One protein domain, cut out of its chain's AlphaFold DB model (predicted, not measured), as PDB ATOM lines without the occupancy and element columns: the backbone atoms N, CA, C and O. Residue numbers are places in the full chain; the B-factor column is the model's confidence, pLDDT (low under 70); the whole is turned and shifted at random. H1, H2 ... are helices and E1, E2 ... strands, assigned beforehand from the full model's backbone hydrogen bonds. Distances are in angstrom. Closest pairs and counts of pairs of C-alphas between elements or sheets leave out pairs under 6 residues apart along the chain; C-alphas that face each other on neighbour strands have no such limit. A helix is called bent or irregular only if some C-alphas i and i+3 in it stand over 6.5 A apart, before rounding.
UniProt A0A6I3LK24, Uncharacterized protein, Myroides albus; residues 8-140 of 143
ATOM      1  N   TYR A   8     241.416 178.661 176.895       94.06
ATOM      2  CA  TYR A   8     242.511 179.152 177.723       94.06
ATOM      3  C   TYR A   8     243.742 179.337 176.837       94.06
ATOM      4  O   TYR A   8     244.159 178.404 176.148       94.06
ATOM      5  N   CYS A   9     244.327 180.533 176.832       94.75
ATOM      6  CA  CYS A   9     245.442 180.864 175.944       94.75
ATOM      7  C   CYS A   9     246.618 181.478 176.697       94.75
ATOM      8  O   CYS A   9     246.440 182.291 177.600       94.75
ATOM      9  N   PHE A  10     247.833 181.136 176.265       96.56
ATOM     10  CA  PHE A  10     249.036 181.882 176.624       96.56
ATOM     11  C   PHE A  10     249.051 183.206 175.861       96.56
ATOM     12  O   PHE A  10     249.098 183.215 174.629       96.56
ATOM     13  N   TYR A  11     249.039 184.326 176.579       95.19
ATOM     14  CA  TYR A  11     249.005 185.654 175.981       95.19
ATOM     15  C   TYR A  11     250.381 186.325 175.999       95.19
ATOM     16  O   TYR A  11     250.730 187.097 176.891       95.19
ATOM     17  N   PHE A  12     251.168 186.050 174.957       94.25
ATOM     18  CA  PHE A  12     252.518 186.603 174.788       94.25
ATOM     19  C   PHE A  12     252.546 188.135 174.647       94.25
ATOM     20  O   PHE A  12     253.560 188.754 174.962       94.25
ATOM     21  N   GLY A  13     251.436 188.765 174.237       91.44
ATOM     22  CA  GLY A  13     251.329 190.224 174.115       91.44
ATOM     23  C   GLY A  13     251.485 190.980 175.440       91.44
ATOM     24  O   GLY A  13     251.902 192.134 175.434       91.44
ATOM     25  N   ALA A  14     251.215 190.324 176.574       92.12
ATOM     26  CA  ALA A  14     251.391 190.885 177.916       92.12
ATOM     27  C   ALA A  14     252.495 190.179 178.724       92.12
ATOM     28  O   ALA A  14     252.513 190.268 179.955       92.12
ATOM     29  N   GLN A  15     253.408 189.465 178.057       95.25
ATOM     30  CA  GLN A  15     254.504 188.767 178.725       95.25
ATOM     31  C   GLN A  15     255.414 189.748 179.484       95.25
ATOM     32  O   GLN A  15     255.864 190.757 178.937       95.25
ATOM     33  N   LYS A  16     255.749 189.413 180.735       93.19
ATOM     34  CA  LYS A  16     256.719 190.148 181.563       93.19
ATOM     35  C   LYS A  16     257.816 189.195 182.036       93.19
ATOM     36  O   LYS A  16     257.614 188.375 182.926       93.19
ATOM     37  N   GLY A  17     259.005 189.290 181.439       93.94
ATOM     38  CA  GLY A  17     260.095 188.354 181.729       93.94
ATOM     39  C   GLY A  17     259.717 186.922 181.337       93.94
ATOM     40  O   GLY A  17     259.364 186.672 180.188       93.94
ATOM     41  N   SER A  18     259.783 185.981 182.282       93.25
ATOM     42  CA  SER A  18     259.344 184.589 182.078       93.25
ATOM     43  C   SER A  18     257.851 184.362 182.339       93.25
ATOM     44  O   SER A  18     257.362 183.260 182.102       93.25
ATOM     45  N   ASP A  19     257.135 185.364 182.851       95.75
ATOM     46  CA  ASP A  19     255.705 185.262 183.127       95.75
ATOM     47  C   ASP A  19     254.909 185.537 181.843       95.75
ATOM     48  O   ASP A  19     254.894 186.662 181.338       95.75
ATOM     49  N   VAL A  20     254.262 184.492 181.315       96.94
ATOM     50  CA  VAL A  20     253.318 184.569 180.190       96.94
ATOM     51  C   VAL A  20     251.901 184.403 180.744       96.94
ATOM     52  O   VAL A  20     251.565 183.290 181.168       96.94
ATOM     53  N   PRO A  21     251.074 185.464 180.747       96.81
ATOM     54  CA  PRO A  21     249.722 185.401 181.286       96.81
ATOM     55  C   PRO A  21     248.848 184.354 180.602       96.81
ATOM     56  O   PRO A  21     248.962 184.125 179.396       96.81
ATOM     57  N   ILE A  22     247.951 183.753 181.379       96.69
ATOM     58  CA  ILE A  22     246.865 182.918 180.873       96.69
ATOM     59  C   ILE A  22     245.606 183.771 180.803       96.69
ATOM     60  O   ILE A  22     245.225 184.406 181.790       96.69
ATOM     61  N   VAL A  23     244.969 183.765 179.638       95.31
ATOM     62  CA  VAL A  23     243.723 184.487 179.382       95.31
ATOM     63  C   VAL A  23     242.600 183.518 179.037       95.31
ATOM     64  O   VAL A  23     242.852 182.447 178.478       95.31
ATOM     65  N   PHE A  24     241.374 183.903 179.367       94.00
ATOM     66  CA  PHE A  24     240.156 183.261 178.900       94.00
ATOM     67  C   PHE A  24     239.634 184.002 177.680       94.00
ATOM     68  O   PHE A  24     239.430 185.210 177.752       94.00
ATOM     69  N   LEU A  25     239.413 183.299 176.576       92.25
ATOM     70  CA  LEU A  25     238.762 183.847 175.395       92.25
ATOM     71  C   LEU A  25     237.375 183.227 175.273       92.25
ATOM     72  O   LEU A  25     237.246 182.006 175.145       92.25
ATOM     73  N   TYR A  26     236.359 184.084 175.301       88.88
ATOM     74  CA  TYR A  26     234.982 183.691 175.040       88.88
ATOM     75  C   TYR A  26     234.808 183.371 173.557       88.88
ATOM     76  O   TYR A  26     235.261 184.120 172.692       88.88
ATOM     77  N   HIS A  27     234.109 182.283 173.255       84.75
ATOM     78  CA  HIS A  27     233.799 181.903 171.872       84.75
ATOM     79  C   HIS A  27     232.876 182.898 171.141       84.75
ATOM     80  O   HIS A  27     232.878 182.939 169.911       84.75
ATOM     81  N   ASP A  28     232.062 183.662 171.874       85.12
ATOM     82  CA  ASP A  28     231.019 184.554 171.354       85.12
ATOM     83  C   ASP A  28     231.297 186.045 171.602       85.12
ATOM     84  O   ASP A  28     230.468 186.889 171.256       85.12
ATOM     85  N   GLN A  29     232.457 186.387 172.172       86.31
ATOM     86  CA  GLN A  29     232.834 187.772 172.454       86.31
ATOM     87  C   GLN A  29     234.245 188.076 171.965       86.31
ATOM     88  O   GLN A  29     235.157 187.267 172.094       86.31
ATOM     89  N   GLU A  30     234.448 189.303 171.495       88.31
ATOM     90  CA  GLU A  30     235.759 189.827 171.088       88.31
ATOM     91  C   GLU A  30     236.583 190.336 172.286       88.31
ATOM     92  O   GLU A  30     237.464 191.184 172.138       88.31
ATOM     93  N   VAL A  31     236.283 189.833 173.488       89.75
ATOM     94  CA  VAL A  31     236.886 190.228 174.765       89.75
ATOM     95  C   VAL A  31     237.552 189.019 175.407       89.75
ATOM     96  O   VAL A  31     236.996 187.926 175.384       89.75
ATOM     97  N   GLY A  32     238.745 189.197 175.963       92.06
ATOM     98  CA  GLY A  32     239.446 188.189 176.745       92.06
ATOM     99  C   GLY A  32     239.680 188.661 178.172       92.06
ATOM    100  O   GLY A  32     239.926 189.846 178.391       92.06
ATOM    101  N   ASP A  33     239.649 187.736 179.125       94.38
ATOM    102  CA  ASP A  33     239.883 188.021 180.542       94.38
ATOM    103  C   ASP A  33     241.239 187.498 180.991       94.38
ATOM    104  O   ASP A  33     241.623 186.372 180.672       94.38
ATOM    105  N   PHE A  34     241.963 188.285 181.779       94.56
ATOM    106  CA  PHE A  34     243.174 187.812 182.436       94.56
ATOM    107  C   PHE A  34     242.820 186.915 183.624       94.56
ATOM    108  O   PHE A  34     242.202 187.365 184.587       94.56
ATOM    109  N   LEU A  35     243.269 185.660 183.581       93.38
ATOM    110  CA  LEU A  35     243.016 184.686 184.647       93.38
ATOM    111  C   LEU A  35     244.194 184.544 185.601       93.38
ATOM    112  O   LEU A  35     244.028 184.527 186.814       93.38
ATOM    113  N   ALA A  36     245.400 184.448 185.048       95.56
ATOM    114  CA  ALA A  36     246.597 184.208 185.836       95.56
ATOM    115  C   ALA A  36     247.824 184.835 185.189       95.56
ATOM    116  O   ALA A  36     247.942 184.916 183.966       95.56
ATOM    117  N   LYS A  37     248.794 185.211 186.020       96.31
ATOM    118  CA  LYS A  37     250.069 185.780 185.573       96.31
ATOM    119  C   LYS A  37     250.947 184.782 184.807       96.31
ATOM    120  O   LYS A  37     251.728 185.183 183.948       96.31
ATOM    121  N   ASN A  38     250.855 183.495 185.142       96.44
ATOM    122  CA  ASN A  38     251.596 182.408 184.504       96.44
ATOM    123  C   ASN A  38     250.894 181.055 184.720       96.44
ATOM    124  O   ASN A  38     249.888 180.961 185.426       96.44
ATOM    125  N   ILE A  39     251.456 179.989 184.145       96.12
ATOM    126  CA  ILE A  39     250.899 178.633 184.247       96.12
ATOM    127  C   ILE A  39     250.860 178.086 185.682       96.12
ATOM    128  O   ILE A  39     249.952 177.337 186.018       96.12
ATOM    129  N   GLN A  40     251.813 178.454 186.544       96.81
ATOM    130  CA  GLN A  40     251.864 177.939 187.918       96.81
ATOM    131  C   GLN A  40     250.715 178.504 188.757       96.81
ATOM    132  O   GLN A  40     250.135 177.795 189.579       96.81
ATOM    133  N   ASP A  41     250.409 179.784 188.534       96.62
ATOM    134  CA  ASP A  41     249.310 180.494 189.177       96.62
ATOM    135  C   ASP A  41     247.963 179.985 188.633       96.62
ATOM    136  O   ASP A  41     247.063 179.695 189.415       96.62
ATOM    137  N   PHE A  42     247.865 179.741 187.318       96.19
ATOM    138  CA  PHE A  42     246.680 179.141 186.694       96.19
ATOM    139  C   PHE A  42     246.371 177.742 187.237       96.19
ATOM    140  O   PHE A  42     245.234 177.454 187.595       96.19
ATOM    141  N   LEU A  43     247.375 176.863 187.333       96.44
ATOM    142  CA  LEU A  43     247.183 175.510 187.866       96.44
ATOM    143  C   LEU A  43     246.703 175.534 189.320       96.44
ATOM    144  O   LEU A  43     245.836 174.746 189.688       96.44
ATOM    145  N   PHE A  44     247.242 176.440 190.139       97.12
ATOM    146  CA  PHE A  44     246.787 176.605 191.516       97.12
ATOM    147  C   PHE A  44     245.331 177.060 191.573       97.12
ATOM    148  O   PHE A  44     244.532 176.420 192.246       97.12
ATOM    149  N   GLU A  45     244.973 178.098 190.817       95.38
ATOM    150  CA  GLU A  45     243.602 178.604 190.728       95.38
ATOM    151  C   GLU A  45     242.606 177.502 190.330       95.38
ATOM    152  O   GLU A  45     241.585 177.326 190.991       95.38
ATOM    153  N   ARG A  46     242.913 176.726 189.278       93.88
ATOM    154  CA  ARG A  46     242.017 175.667 188.791       93.88
ATOM    155  C   ARG A  46     241.813 174.568 189.830       93.88
ATOM    156  O   ARG A  46     240.673 174.223 190.108       93.88
ATOM    157  N   ILE A  47     242.889 174.088 190.456       95.62
ATOM    158  CA  ILE A  47     242.785 173.048 191.490       95.62
ATOM    159  C   ILE A  47     242.040 173.575 192.728       95.62
ATOM    160  O   ILE A  47     241.273 172.836 193.334       95.62
ATOM    161  N   ILE A  48     242.227 174.847 193.104       96.44
ATOM    162  CA  ILE A  48     241.465 175.472 194.196       96.44
ATOM    163  C   ILE A  48     239.966 175.510 193.873       96.44
ATOM    164  O   ILE A  48     239.166 175.145 194.733       96.44
ATOM    165  N   TYR A  49     239.576 175.885 192.652       93.25
ATOM    166  CA  TYR A  49     238.167 175.872 192.253       93.25
ATOM    167  C   TYR A  49     237.578 174.462 192.152       93.25
ATOM    168  O   TYR A  49     236.433 174.270 192.553       93.25
ATOM    169  N   ASP A  50     238.354 173.466 191.722       92.38
ATOM    170  CA  ASP A  50     237.923 172.059 191.737       92.38
ATOM    171  C   ASP A  50     237.645 171.551 193.168       92.38
ATOM    172  O   ASP A  50     236.921 170.578 193.358       92.38
ATOM    173  N   MET A  51     238.190 172.216 194.197       94.75
ATOM    174  CA  MET A  51     237.921 171.914 195.608       94.75
ATOM    175  C   MET A  51     236.664 172.601 196.173       94.75
ATOM    176  O   MET A  51     236.274 172.287 197.299       94.75
ATOM    177  N   VAL A  52     236.023 173.508 195.426       94.56
ATOM    178  CA  VAL A  52     234.783 174.196 195.841       94.56
ATOM    179  C   VAL A  52     233.544 173.328 195.614       94.56
ATOM    180  O   VAL A  52     232.657 173.288 196.460       94.56
ATOM    181  N   ASP A  53     233.503 172.596 194.502       90.56
ATOM    182  CA  ASP A  53     232.455 171.618 194.195       90.56
ATOM    183  C   ASP A  53     233.111 170.296 193.787       90.56
ATOM    184  O   ASP A  53     233.296 169.992 192.606       90.56
ATOM    185  N   ILE A  54     233.529 169.527 194.795       87.12
ATOM    186  CA  ILE A  54     234.330 168.318 194.574       87.12
ATOM    187  C   ILE A  54     233.523 167.195 193.924       87.12
ATOM    188  O   ILE A  54     234.091 166.331 193.262       87.12
ATOM    189  N   ASP A  55     232.206 167.191 194.114       80.62
ATOM    190  CA  ASP A  55     231.339 166.094 193.691       80.62
ATOM    191  C   ASP A  55     230.695 166.333 192.318       80.62
ATOM    192  O   ASP A  55     230.038 165.428 191.795       80.62
ATOM    193  N   TYR A  56     230.963 167.486 191.692       75.44
ATOM    194  CA  TYR A  56     230.424 167.883 190.389       75.44
ATOM    195  C   TYR A  56     230.563 166.798 189.307       75.44
ATOM    196  O   TYR A  56     229.647 166.579 188.513       75.44
ATOM    197  N   TYR A  57     231.697 166.089 189.279       69.19
ATOM    198  CA  TYR A  57     231.993 165.078 188.255       69.19
ATOM    199  C   TYR A  57     231.777 163.627 188.703       69.19
ATOM    200  O   TYR A  57     231.690 162.745 187.851       69.19
ATOM    201  N   GLN A  58     231.724 163.354 190.011       77.31
ATOM    202  CA  GLN A  58     231.822 161.993 190.568       77.31
ATOM    203  C   GLN A  58     230.546 161.522 191.278       77.31
ATOM    204  O   GLN A  58     230.599 160.617 192.112       77.31
ATOM    205  N   GLU A  59     229.395 162.111 190.942       74.62
ATOM    206  CA  GLU A  59     228.070 161.648 191.381       74.62
ATOM    207  C   GLU A  59     227.960 161.473 192.913       74.62
ATOM    208  O   GLU A  59     227.423 160.481 193.406       74.62
ATOM    209  N   ASN A  60     228.470 162.441 193.685       71.38
ATOM    210  CA  ASN A  60     228.489 162.433 195.159       71.38
ATOM    211  C   ASN A  60     229.418 161.390 195.819       71.38
ATOM    212  O   ASN A  60     229.207 161.009 196.977       71.38
ATOM    213  N   ASN A  61     230.449 160.908 195.117       83.69
ATOM    214  CA  ASN A  61     231.467 160.030 195.695       83.69
ATOM    215  C   ASN A  61     232.743 160.788 196.091       83.69
ATOM    216  O   ASN A  61     233.737 160.776 195.369       83.69
ATOM    217  N   GLU A  62     232.745 161.333 197.308       85.75
ATOM    218  CA  GLU A  62     233.874 162.097 197.860       85.75
ATOM    219  C   GLU A  62     235.222 161.361 197.794       85.75
ATOM    220  O   GLU A  62     236.254 161.991 197.567       85.75
ATOM    221  N   ALA A  63     235.245 160.038 197.986       87.81
ATOM    222  CA  ALA A  63     236.492 159.277 197.939       87.81
ATOM    223  C   ALA A  63     237.100 159.285 196.527       87.81
ATOM    224  O   ALA A  63     238.301 159.510 196.385       87.81
ATOM    225  N   LYS A  64     236.269 159.111 195.491       90.12
ATOM    226  CA  LYS A  64     236.700 159.228 194.089       90.12
ATOM    227  C   LYS A  64     237.081 160.660 193.732       90.12
ATOM    228  O   LYS A  64     238.081 160.865 193.052       90.12
ATOM    229  N   SER A  65     236.323 161.645 194.215       88.88
ATOM    230  CA  SER A  65     236.629 163.067 194.026       88.88
ATOM    231  C   SER A  65     238.015 163.411 194.587       88.88
ATOM    232  O   SER A  65     238.839 164.025 193.909       88.88
ATOM    233  N   LYS A  66     238.330 162.930 195.798       90.56
ATOM    234  CA  LYS A  66     239.648 163.096 196.430       90.56
ATOM    235  C   LYS A  66     240.763 162.348 195.701       90.56
ATOM    236  O   LYS A  66     241.848 162.901 195.543       90.56
ATOM    237  N   GLU A  67     240.509 161.132 195.221       92.50
ATOM    238  CA  GLU A  67     241.465 160.385 194.390       92.50
ATOM    239  C   GLU A  67     241.796 161.145 193.093       92.50
ATOM    240  O   GLU A  67     242.963 161.276 192.730       92.50
ATOM    241  N   GLN A  68     240.794 161.733 192.433       91.81
ATOM    242  CA  GLN A  68     240.996 162.546 191.231       91.81
ATOM    243  C   GLN A  68     241.803 163.826 191.511       91.81
ATOM    244  O   GLN A  68     242.642 164.218 190.691       91.81
ATOM    245  N   LEU A  69     241.589 164.468 192.663       93.25
ATOM    246  CA  LEU A  69     242.400 165.608 193.101       93.25
ATOM    247  C   LEU A  69     243.858 165.194 193.359       93.25
ATOM    248  O   LEU A  69     244.774 165.888 192.913       93.25
ATOM    249  N   GLU A  70     244.094 164.043 194.001       94.56
ATOM    250  CA  GLU A  70     245.447 163.500 194.206       94.56
ATOM    251  C   GLU A  70     246.139 163.192 192.873       94.56
ATOM    252  O   GLU A  70     247.304 163.539 192.672       94.56
ATOM    253  N   ASP A  71     245.423 162.598 191.921       95.25
ATOM    254  CA  ASP A  71     245.943 162.289 190.590       95.25
ATOM    255  C   ASP A  71     246.278 163.557 189.787       95.25
ATOM    256  O   ASP A  71     247.333 163.640 189.136       95.25
ATOM    257  N   THR A  72     245.423 164.578 189.883       94.38
ATOM    258  CA  THR A  72     245.664 165.905 189.303       94.38
ATOM    259  C   THR A  72     246.914 166.535 189.913       94.38
ATOM    260  O   THR A  72     247.825 166.934 189.180       94.38
ATOM    261  N   LEU A  73     247.030 166.549 191.242       95.56
ATOM    262  CA  LEU A  73     248.188 167.113 191.932       95.56
ATOM    263  C   LEU A  73     249.473 166.335 191.614       95.56
ATOM    264  O   LEU A  73     250.519 166.936 191.349       95.56
ATOM    265  N   ARG A  74     249.415 164.999 191.568       96.25
ATOM    266  CA  ARG A  74     250.549 164.135 191.212       96.25
ATOM    267  C   ARG A  74     251.105 164.480 189.833       96.25
ATOM    268  O   ARG A  74     252.320 164.573 189.671       96.25
ATOM    269  N   THR A  75     250.237 164.684 188.846       96.25
ATOM    270  CA  THR A  75     250.645 164.936 187.454       96.25
ATOM    271  C   THR A  75     251.107 166.376 187.202       96.25
ATOM    272  O   THR A  75     252.005 166.586 186.380       96.25
ATOM    273  N   HIS A  76     250.571 167.351 187.945       96.06
ATOM    274  CA  HIS A  76     250.825 168.778 187.712       96.06
ATOM    275  C   HIS A  76     251.817 169.422 188.690       96.06
ATOM    276  O   HIS A  76     252.403 170.448 188.352       96.06
ATOM    277  N   SER A  77     252.081 168.814 189.851       95.88
ATOM    278  CA  SER A  77     252.951 169.373 190.905       95.88
ATOM    279  C   SER A  77     254.328 169.836 190.419       95.88
ATOM    280  O   SER A  77     254.817 170.869 190.863       95.88
ATOM    281  N   LYS A  78     254.941 169.143 189.451       96.75
ATOM    282  CA  LYS A  78     256.244 169.532 188.869       96.75
ATOM    283  C   LYS A  78     256.244 170.893 188.153       96.75
ATOM    284  O   LYS A  78     257.313 171.416 187.856       96.75
ATOM    285  N   TYR A  79     255.068 171.438 187.849       95.69
ATOM    286  CA  TYR A  79     254.878 172.748 187.226       95.69
ATOM    287  C   TYR A  79     254.385 173.812 188.218       95.69
ATOM    288  O   TYR A  79     254.067 174.921 187.801       95.69
ATOM    289  N   MET A  80     254.288 173.495 189.512       96.75
ATOM    290  CA  MET A  80     253.724 174.379 190.533       96.75
ATOM    291  C   MET A  80     254.789 174.851 191.525       96.75
ATOM    292  O   MET A  80     255.835 174.226 191.701       96.75
ATOM    293  N   LYS A  81     254.497 175.951 192.227       96.44
ATOM    294  CA  LYS A  81     255.294 176.392 193.378       96.44
ATOM    295  C   LYS A  81     255.075 175.438 194.551       96.44
ATOM    296  O   LYS A  81     253.948 175.014 194.803       96.44
ATOM    297  N   GLN A  82     256.123 175.196 195.331       97.12
ATOM    298  CA  GLN A  82     256.053 174.335 196.516       97.12
ATOM    299  C   GLN A  82     254.960 174.780 197.506       97.12
ATOM    300  O   GLN A  82     254.179 173.956 197.972       97.12
ATOM    301  N   VAL A  83     254.829 176.091 197.734       97.19
ATOM    302  CA  VAL A  83     253.784 176.660 198.603       97.19
ATOM    303  C   VAL A  83     252.363 176.356 198.105       97.19
ATOM    304  O   VAL A  83     251.491 176.048 198.910       97.19
ATOM    305  N   HIS A  84     252.125 176.359 196.787       97.56
ATOM    306  CA  HIS A  84     250.817 176.013 196.217       97.56
ATOM    307  C   HIS A  84     250.463 174.546 196.505       97.56
ATOM    308  O   HIS A  84     249.338 174.242 196.896       97.56
ATOM    309  N   ILE A  85     251.438 173.642 196.357       97.81
ATOM    310  CA  ILE A  85     251.268 172.204 196.619       97.81
ATOM    311  C   ILE A  85     250.926 171.961 198.094       97.81
ATOM    312  O   ILE A  85     250.056 171.150 198.403       97.81
ATOM    313  N   GLU A  86     251.604 172.655 199.008       97.69
ATOM    314  CA  GLU A  86     251.381 172.530 200.451       97.69
ATOM    315  C   GLU A  86     249.978 172.981 200.861       97.69
ATOM    316  O   GLU A  86     249.313 172.275 201.619       97.69
ATOM    317  N   ILE A  87     249.498 174.100 200.312       97.81
ATOM    318  CA  ILE A  87     248.136 174.597 200.555       97.81
ATOM    319  C   ILE A  87     247.103 173.595 200.048       97.81
ATOM    320  O   ILE A  87     246.206 173.222 200.799       97.81
ATOM    321  N   ILE A  88     247.248 173.122 198.804       97.38
ATOM    322  CA  ILE A  88     246.319 172.147 198.219       97.38
ATOM    323  C   ILE A  88     246.258 170.894 199.096       97.38
ATOM    324  O   ILE A  88     245.176 170.476 199.497       97.38
ATOM    325  N   ARG A  89     247.412 170.341 199.491       97.00
ATOM    326  CA  ARG A  89     247.456 169.173 200.383       97.00
ATOM    327  C   ARG A  89     246.789 169.438 201.727       97.00
ATOM    328  O   ARG A  89     246.094 168.561 202.224       97.00
ATOM    329  N   ALA A  90     246.982 170.617 202.314       97.31
ATOM    330  CA  ALA A  90     246.339 170.974 203.574       97.31
ATOM    331  C   ALA A  90     244.807 171.039 203.442       97.31
ATOM    332  O   ALA A  90     244.097 170.585 204.338       97.31
ATOM    333  N   VAL A  91     244.293 171.552 202.322       97.00
ATOM    334  CA  VAL A  91     242.851 171.580 202.029       97.00
ATOM    335  C   VAL A  91     242.304 170.172 201.788       97.00
ATOM    336  O   VAL A  91     241.253 169.828 202.320       97.00
ATOM    337  N   MET A  92     243.033 169.315 201.071       94.50
ATOM    338  CA  MET A  92     242.607 167.940 200.769       94.50
ATOM    339  C   MET A  92     242.433 167.044 202.006       94.50
ATOM    340  O   MET A  92     241.684 166.069 201.955       94.50
ATOM    341  N   GLN A  93     243.076 167.383 203.129       94.44
ATOM    342  CA  GLN A  93     242.895 166.687 204.412       94.44
ATOM    343  C   GLN A  93     241.560 167.015 205.102       94.44
ATOM    344  O   GLN A  93     241.201 166.355 206.078       94.44
ATOM    345  N   ARG A  94     240.823 168.031 204.636       94.88
ATOM    346  CA  ARG A  94     239.531 168.419 205.214       94.88
ATOM    347  C   ARG A  94     238.445 167.393 204.879       94.88
ATOM    348  O   ARG A  94     238.515 166.663 203.886       94.88
ATOM    349  N   THR A  95     237.417 167.336 205.715       92.50
ATOM    350  CA  THR A  95     236.164 166.647 205.383       92.50
ATOM    351  C   THR A  95     235.339 167.557 204.488       92.50
ATOM    352  O   THR A  95     235.287 168.755 204.743       92.50
ATOM    353  N   ALA A  96     234.724 167.006 203.442       93.12
ATOM    354  CA  ALA A  96     233.869 167.810 202.586       93.12
ATOM    355  C   ALA A  96     232.524 168.106 203.259       93.12
ATOM    356  O   ALA A  96     231.931 167.246 203.914       93.12
ATOM    357  N   GLU A  97     232.033 169.318 203.060       94.19
ATOM    358  CA  GLU A  97     230.826 169.851 203.680       94.19
ATOM    359  C   GLU A  97     229.989 170.621 202.651       94.19
ATOM    360  O   GLU A  97     230.437 170.880 201.532       94.19
ATOM    361  N   LEU A  98     228.728 170.893 202.993       94.31
ATOM    362  CA  LEU A  98     227.814 171.622 202.118       94.31
ATOM    363  C   LEU A  98     228.014 173.124 202.292       94.31
ATOM    364  O   LEU A  98     227.904 173.642 203.403       94.31
ATOM    365  N   PHE A  99     228.230 173.813 201.179       95.25
ATOM    366  CA  PHE A  99     228.346 175.261 201.119       95.25
ATOM    367  C   PHE A  99     227.215 175.852 200.284       95.25
ATOM    368  O   PHE A  99     226.874 175.335 199.217       95.25
ATOM    369  N   ASP A 100     226.652 176.957 200.767       94.69
ATOM    370  CA  ASP A 100     225.687 177.745 200.008       94.69
ATOM    371  C   ASP A 100     226.399 178.496 198.878       94.69
ATOM    372  O   ASP A 100     227.368 179.222 199.108       94.69
ATOM    373  N   VAL A 101     225.867 178.371 197.663       90.81
ATOM    374  CA  VAL A 101     226.264 179.182 196.509       90.81
ATOM    375  C   VAL A 101     225.307 180.356 196.405       90.81
ATOM    376  O   VAL A 101     224.086 180.173 196.333       90.81
ATOM    377  N   LEU A 102     225.859 181.567 196.391       91.69
ATOM    378  CA  LEU A 102     225.088 182.802 196.379       91.69
ATOM    379  C   LEU A 102     225.065 183.417 194.979       91.69
ATOM    380  O   LEU A 102     226.072 183.454 194.280       91.69
ATOM    381  N   ASN A 103     223.920 183.965 194.572       91.31
ATOM    382  CA  ASN A 103     223.883 184.864 193.421       91.31
ATOM    383  C   ASN A 103     224.432 186.259 193.779       91.31
ATOM    384  O   ASN A 103     224.710 186.570 194.936       91.31
ATOM    385  N   LEU A 104     224.501 187.148 192.782       87.62
ATOM    386  CA  LEU A 104     224.969 188.532 192.952       87.62
ATOM    387  C   LEU A 104     224.150 189.360 193.962       87.62
ATOM    388  O   LEU A 104     224.638 190.370 194.459       87.62
ATOM    389  N   ASN A 105     222.924 188.936 194.286       91.94
ATOM    390  CA  ASN A 105     222.063 189.582 195.280       91.94
ATOM    391  C   ASN A 105     222.207 188.961 196.683       91.94
ATOM    392  O   ASN A 105     221.439 189.303 197.582       91.94
ATOM    393  N   GLY A 106     223.144 188.026 196.875       90.56
ATOM    394  CA  GLY A 106     223.364 187.327 198.139       90.56
ATOM    395  C   GLY A 106     222.317 186.256 198.460       90.56
ATOM    396  O   GLY A 106     222.209 185.839 199.608       90.56
ATOM    397  N   GLN A 107     221.518 185.824 197.482       92.88
ATOM    398  CA  GLN A 107     220.516 184.775 197.678       92.88
ATOM    399  C   GLN A 107     221.125 183.407 197.388       92.88
ATOM    400  O   GLN A 107     221.786 183.243 196.363       92.88
ATOM    401  N   VAL A 108     220.842 182.424 198.246       94.62
ATOM    402  CA  VAL A 108     221.228 181.026 198.017       94.62
ATOM    403  C   VAL A 108     220.507 180.500 196.777       94.62
ATOM    404  O   VAL A 108     219.277 180.505 196.724       94.62
ATOM    405  N   ILE A 109     221.274 180.059 195.781       94.44
ATOM    406  CA  ILE A 109     220.755 179.494 194.525       94.44
ATOM    407  C   ILE A 109     221.058 178.006 194.365       94.44
ATOM    408  O   ILE A 109     220.378 177.330 193.595       94.44
ATOM    409  N   ALA A 110     222.052 177.493 195.085       92.12
ATOM    410  CA  ALA A 110     222.416 176.085 195.107       92.12
ATOM    411  C   ALA A 110     223.179 175.761 196.396       92.12
ATOM    412  O   ALA A 110     223.616 176.662 197.113       92.12
ATOM    413  N   GLN A 111     223.358 174.468 196.655       92.31
ATOM    414  CA  GLN A 111     224.336 173.968 197.612       92.31
ATOM    415  C   GLN A 111     225.286 173.031 196.885       92.31
ATOM    416  O   GLN A 111     224.840 172.188 196.107       92.31
ATOM    417  N   VAL A 112     226.575 173.191 197.150       92.00
ATOM    418  CA  VAL A 112     227.635 172.344 196.598       92.00
ATOM    419  C   VAL A 112     228.364 171.654 197.731       92.00
ATOM    420  O   VAL A 112     228.445 172.185 198.840       92.00
ATOM    421  N   LYS A 113     228.879 170.455 197.467       93.31
ATOM    422  CA  LYS A 113     229.716 169.745 198.427       93.31
ATOM    423  C   LYS A 113     231.176 170.016 198.086       93.31
ATOM    424  O   LYS A 113     231.643 169.626 197.020       93.31
ATOM    425  N   GLY A 114     231.885 170.674 198.995       94.62
ATOM    426  CA  GLY A 114     233.241 171.173 198.770       94.62
ATOM    427  C   GLY A 114     234.171 170.922 199.948       94.62
ATOM    428  O   GLY A 114     233.737 170.580 201.045       94.62
ATOM    429  N   LEU A 115     235.468 171.116 199.725       96.06
ATOM    430  CA  LEU A 115     236.496 171.222 200.773       96.06
ATOM    431  C   LEU A 115     236.761 172.684 201.173       96.06
ATOM    432  O   LEU A 115     237.437 172.950 202.171       96.06
ATOM    433  N   LEU A 116     236.259 173.615 200.359       96.50
ATOM    434  CA  LEU A 116     236.322 175.060 200.523       96.50
ATOM    435  C   LEU A 116     234.978 175.661 200.116       96.50
ATOM    436  O   LEU A 116     234.368 175.218 199.146       96.50
ATOM    437  N   SER A 117     234.577 176.733 200.790       95.06
ATOM    438  CA  SER A 117     233.578 177.648 200.239       95.06
ATOM    439  C   SER A 117     234.159 178.469 199.076       95.06
ATOM    440  O   SER A 117     235.370 178.693 199.004       95.06
ATOM    441  N   GLU A 118     233.301 179.010 198.201       93.19
ATOM    442  CA  GLU A 118     233.717 179.963 197.151       93.19
ATOM    443  C   GLU A 118     234.499 181.152 197.727       93.19
ATOM    444  O   GLU A 118     235.487 181.611 197.152       93.19
ATOM    445  N   LYS A 119     234.087 181.624 198.909       93.69
ATOM    446  CA  LYS A 119     234.745 182.729 199.604       93.69
ATOM    447  C   LYS A 119     236.170 182.368 200.026       93.69
ATOM    448  O   LYS A 119     237.086 183.138 199.751       93.69
ATOM    449  N   GLU A 120     236.370 181.218 200.667       96.19
ATOM    450  CA  GLU A 120     237.709 180.764 201.070       96.19
ATOM    451  C   GLU A 120     238.614 180.523 199.858       96.19
ATOM    452  O   GLU A 120     239.789 180.890 199.879       96.19
ATOM    453  N   ALA A 121     238.073 179.940 198.784       95.62
ATOM    454  CA  ALA A 121     238.802 179.760 197.535       95.62
ATOM    455  C   ALA A 121     239.294 181.106 196.978       95.62
ATOM    456  O   ALA A 121     240.477 181.249 196.661       95.62
ATOM    457  N   GLN A 122     238.422 182.118 196.941       93.06
ATOM    458  CA  GLN A 122     238.782 183.460 196.491       93.06
ATOM    459  C   GLN A 122     239.823 184.129 197.403       93.06
ATOM    460  O   GLN A 122     240.726 184.809 196.911       93.06
ATOM    461  N   GLU A 123     239.731 183.936 198.721       95.12
ATOM    462  CA  GLU A 123     240.721 184.435 199.683       95.12
ATOM    463  C   GLU A 123     242.105 183.811 199.442       95.12
ATOM    464  O   GLU A 123     243.094 184.542 199.361       95.12
ATOM    465  N   LEU A 124     242.181 182.490 199.230       96.25
ATOM    466  CA  LEU A 124     243.430 181.796 198.894       96.25
ATOM    467  C   LEU A 124     244.009 182.277 197.558       96.25
ATOM    468  O   LEU A 124     245.206 182.551 197.458       96.25
ATOM    469  N   ILE A 125     243.168 182.425 196.536       93.75
ATOM    470  CA  ILE A 125     243.578 182.939 195.224       93.75
ATOM    471  C   ILE A 125     244.171 184.347 195.363       93.75
ATOM    472  O   ILE A 125     245.300 184.598 194.936       93.75
ATOM    473  N   ASN A 126     243.469 185.251 196.043       92.19
ATOM    474  CA  ASN A 126     243.937 186.621 196.244       92.19
ATOM    475  C   ASN A 126     245.222 186.678 197.077       92.19
ATOM    476  O   ASN A 126     246.076 187.530 196.840       92.19
ATOM    477  N   GLN A 127     245.385 185.776 198.043       94.50
ATOM    478  CA  GLN A 127     246.568 185.744 198.892       94.50
ATOM    479  C   GLN A 127     247.819 185.258 198.146       94.50
ATOM    480  O   GLN A 127     248.902 185.802 198.364       94.50
ATOM    481  N   TYR A 128     247.699 184.232 197.298       93.75
ATOM    482  CA  TYR A 128     248.864 183.523 196.752       93.75
ATOM    483  C   TYR A 128     249.165 183.814 195.281       93.75
ATOM    484  O   TYR A 128     250.311 183.634 194.857       93.75
ATOM    485  N   ILE A 129     248.181 184.285 194.510       91.19
ATOM    486  CA  ILE A 129     248.335 184.523 193.068       91.19
ATOM    487  C   ILE A 129     247.847 185.904 192.608       91.19
ATOM    488  O   ILE A 129     247.584 186.093 191.423       91.19
ATOM    489  N   ALA A 130     247.771 186.891 193.508       85.88
ATOM    490  CA  ALA A 130     247.490 188.275 193.124       85.88
ATOM    491  C   ALA A 130     248.457 188.781 192.038       85.88
ATOM    492  O   ALA A 130     249.680 188.637 192.139       85.88
ATOM    493  N   PHE A 131     247.903 189.419 191.006       90.25
ATOM    494  CA  PHE A 131     248.665 190.004 189.907       90.25
ATOM    495  C   PHE A 131     247.965 191.243 189.340       90.25
ATOM    496  O   PHE A 131     246.768 191.434 189.524       90.25
ATOM    497  N   GLU A 132     248.733 192.102 188.672       87.94
ATOM    498  CA  GLU A 132     248.304 193.445 188.255       87.94
ATOM    499  C   GLU A 132     247.062 193.438 187.355       87.94
ATOM    500  O   GLU A 132     246.198 194.297 187.505       87.94
ATOM    501  N   GLN A 133     246.960 192.465 186.445       89.56
ATOM    502  CA  GLN A 133     245.851 192.355 185.499       89.56
ATOM    503  C   GLN A 133     244.676 191.504 186.008       89.56
ATOM    504  O   GLN A 133     243.745 191.259 185.249       89.56
ATOM    505  N   ALA A 134     244.689 191.053 187.267       86.56
ATOM    506  CA  ALA A 134     243.594 190.261 187.825       86.56
ATOM    507  C   ALA A 134     242.253 191.007 187.706       86.56
ATOM    508  O   ALA A 134     242.142 192.164 188.114       86.56
ATOM    509  N   GLY A 135     241.241 190.343 187.142       84.81
ATOM    510  CA  GLY A 135     239.908 190.922 186.935       84.81
ATOM    511  C   GLY A 135     239.820 191.959 185.809       84.81
ATOM    512  O   GLY A 135     238.803 192.640 185.699       84.81
ATOM    513  N   GLN A 136     240.867 192.106 184.990       92.75
ATOM    514  CA  GLN A 136     240.844 192.963 183.806       92.75
ATOM    515  C   GLN A 136     240.475 192.167 182.552       92.75
ATOM    516  O   GLN A 136     240.846 190.999 182.403       92.75
ATOM    517  N   SER A 137     239.837 192.865 181.614       93.31
ATOM    518  CA  SER A 137     239.479 192.353 180.293       93.31
ATOM    519  C   SER A 137     240.118 193.202 179.192       93.31
ATOM    520  O   SER A 137     240.394 194.388 179.389       93.31
ATOM    521  N   PHE A 138     240.337 192.621 178.015       91.88
ATOM    522  CA  PHE A 138     240.878 193.315 176.845       91.88
ATOM    523  C   PHE A 138     240.158 192.892 175.564       91.88
ATOM    524  O   PHE A 138     239.735 191.750 175.432       91.88
ATOM    525  N   VAL A 139     240.045 193.809 174.604       91.31
ATOM    526  CA  VAL A 139     239.503 193.509 173.269       91.31
ATOM    527  C   VAL A 139     240.617 192.924 172.400       91.31
ATOM    528  O   VAL A 139     241.718 193.478 172.367       91.31
ATOM    529  N   TYR A 140     240.357 191.808 171.713       82.00
ATOM    530  CA  TYR A 140     241.374 191.098 170.917       82.00
ATOM    531  C   TYR A 140     241.064 190.998 169.415       82.00
ATOM    532  O   TYR A 140     241.915 190.536 168.653       82.00
TER     533      TYR A 140
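This is residues 8 to 140 of the 143 residues of an uncharacterized protein of Myroides albus (UniProt A0A6I3LK24). A small, strongly twisted sheet of four strands, E1, E2, E3 and E6, packs on the first part of H1, and H1 is the middle one of four helices that lie side by side, with H2, H3 and H4 round it. A two-stranded hairpin, E4 and E5, lies well away from that sheet, near the end of the helix group where H3 ends and H4 begins. The printed part has 133 residues, with four named helices and six named strands in the order E1 E2 E3 H1 H2 H3 E4 E5 H4 E6. The larger sheet runs E1 E2 E3 E6, antiparallel throughout, and the class is mixed, helices and strands. The whole is compact, with a radius of gyration of the C-alphas of 15.8 A and spans of 42 by 38 by 26 A.

The larger sheet is made of E1, residues 8 to 10, E2, residues 22 to 25, E3, residues 31 to 36 and 15.9 A long, and E6, residues 137 to 139. E1 begins at C-alpha 8, at (242.511, 179.152, 177.723). H1 covers residues 39 to 50 and is 16.4 A long from C-alpha 39, at (250.899, 178.633, 184.247). H2, residues 62 to 79, is the longest helix at 25.8 A; it has a kink of 28 degrees near residue 73 and is irregular, with C-alphas 75 and 78 lying 7.4 A apart. H3, residues 82 to 92, is 15.5 A long, and H4, residues 118 to 129, is 15.8 A long. E4, residues 97 to 102, measures 15.9 A, and E5, residues 108 to 114, measures 15.6 A. E6 ends at C-alpha 139, at (239.503, 193.509, 173.269).

E1, E2 and E3 form a meander, each strand the antiparallel neighbour of the one before. In the hairpin of E1 and E2, N 9 and O 23 are 2.9 A apart, within hydrogen-bond range. In the hairpin of E2 and E3, N 24 and O 33 are 2.8 A apart. The edge strand E6 is antiparallel to E3, with N 32 and O 138 at 2.8 A. H1 is on this sheet, making two layers, a helix on one face of a sheet. It lies over E3 at a height over the sheet of 9.3 A and runs across the strands, only just, at 63 degrees to E3 on the local plane; the closest C-alphas of the two are those of Ala 36 and Phe 42, 5.1 A apart. H1 is the hub and touches three helices. H4 touches it at a shallow tilt of 13 degrees, opposite ways, with the C-alphas of Asp 41 and Ile 129 closest at 5.7 A. H1, H2 and H3 form an up and down bundle, each helix running against the one before. H1 and H2, a helical hairpin, touch at a shallow tilt of 4 degrees, with the C-alphas of Gln 40 and Tyr 79 closest at 6.0 A. H1, with residues 44 to 48 alone, only just touches H3, with 3 pairs of C-alphas within 8 A, the closest being those of Phe 44 and His 84 at 6.2 A. H2 and H3, a helical hairpin, also only just touch, with 3 such pairs, the closest being the C-alphas of Ser 77 and Ile 85 at 6.6 A. H2 and H4 are apart. In the hairpin of E4 and E5, N 99 and O 112 are 2.9 A apart; E4 is apart from H1. Every O i to N i+4 pair is within hydrogen-bond range in H1, H3 and H4, and 12 of 14 are in H2.

The C-alphas of Gly 17 and Asn 60, the two farthest apart, are 43.0 A from each other. The printed part has no cut. The links from E1 to E2 and from H1 to H2 are long, with 11 residues each. The mean pLDDT of the printed part is 92.5, and residue 57 is under 70.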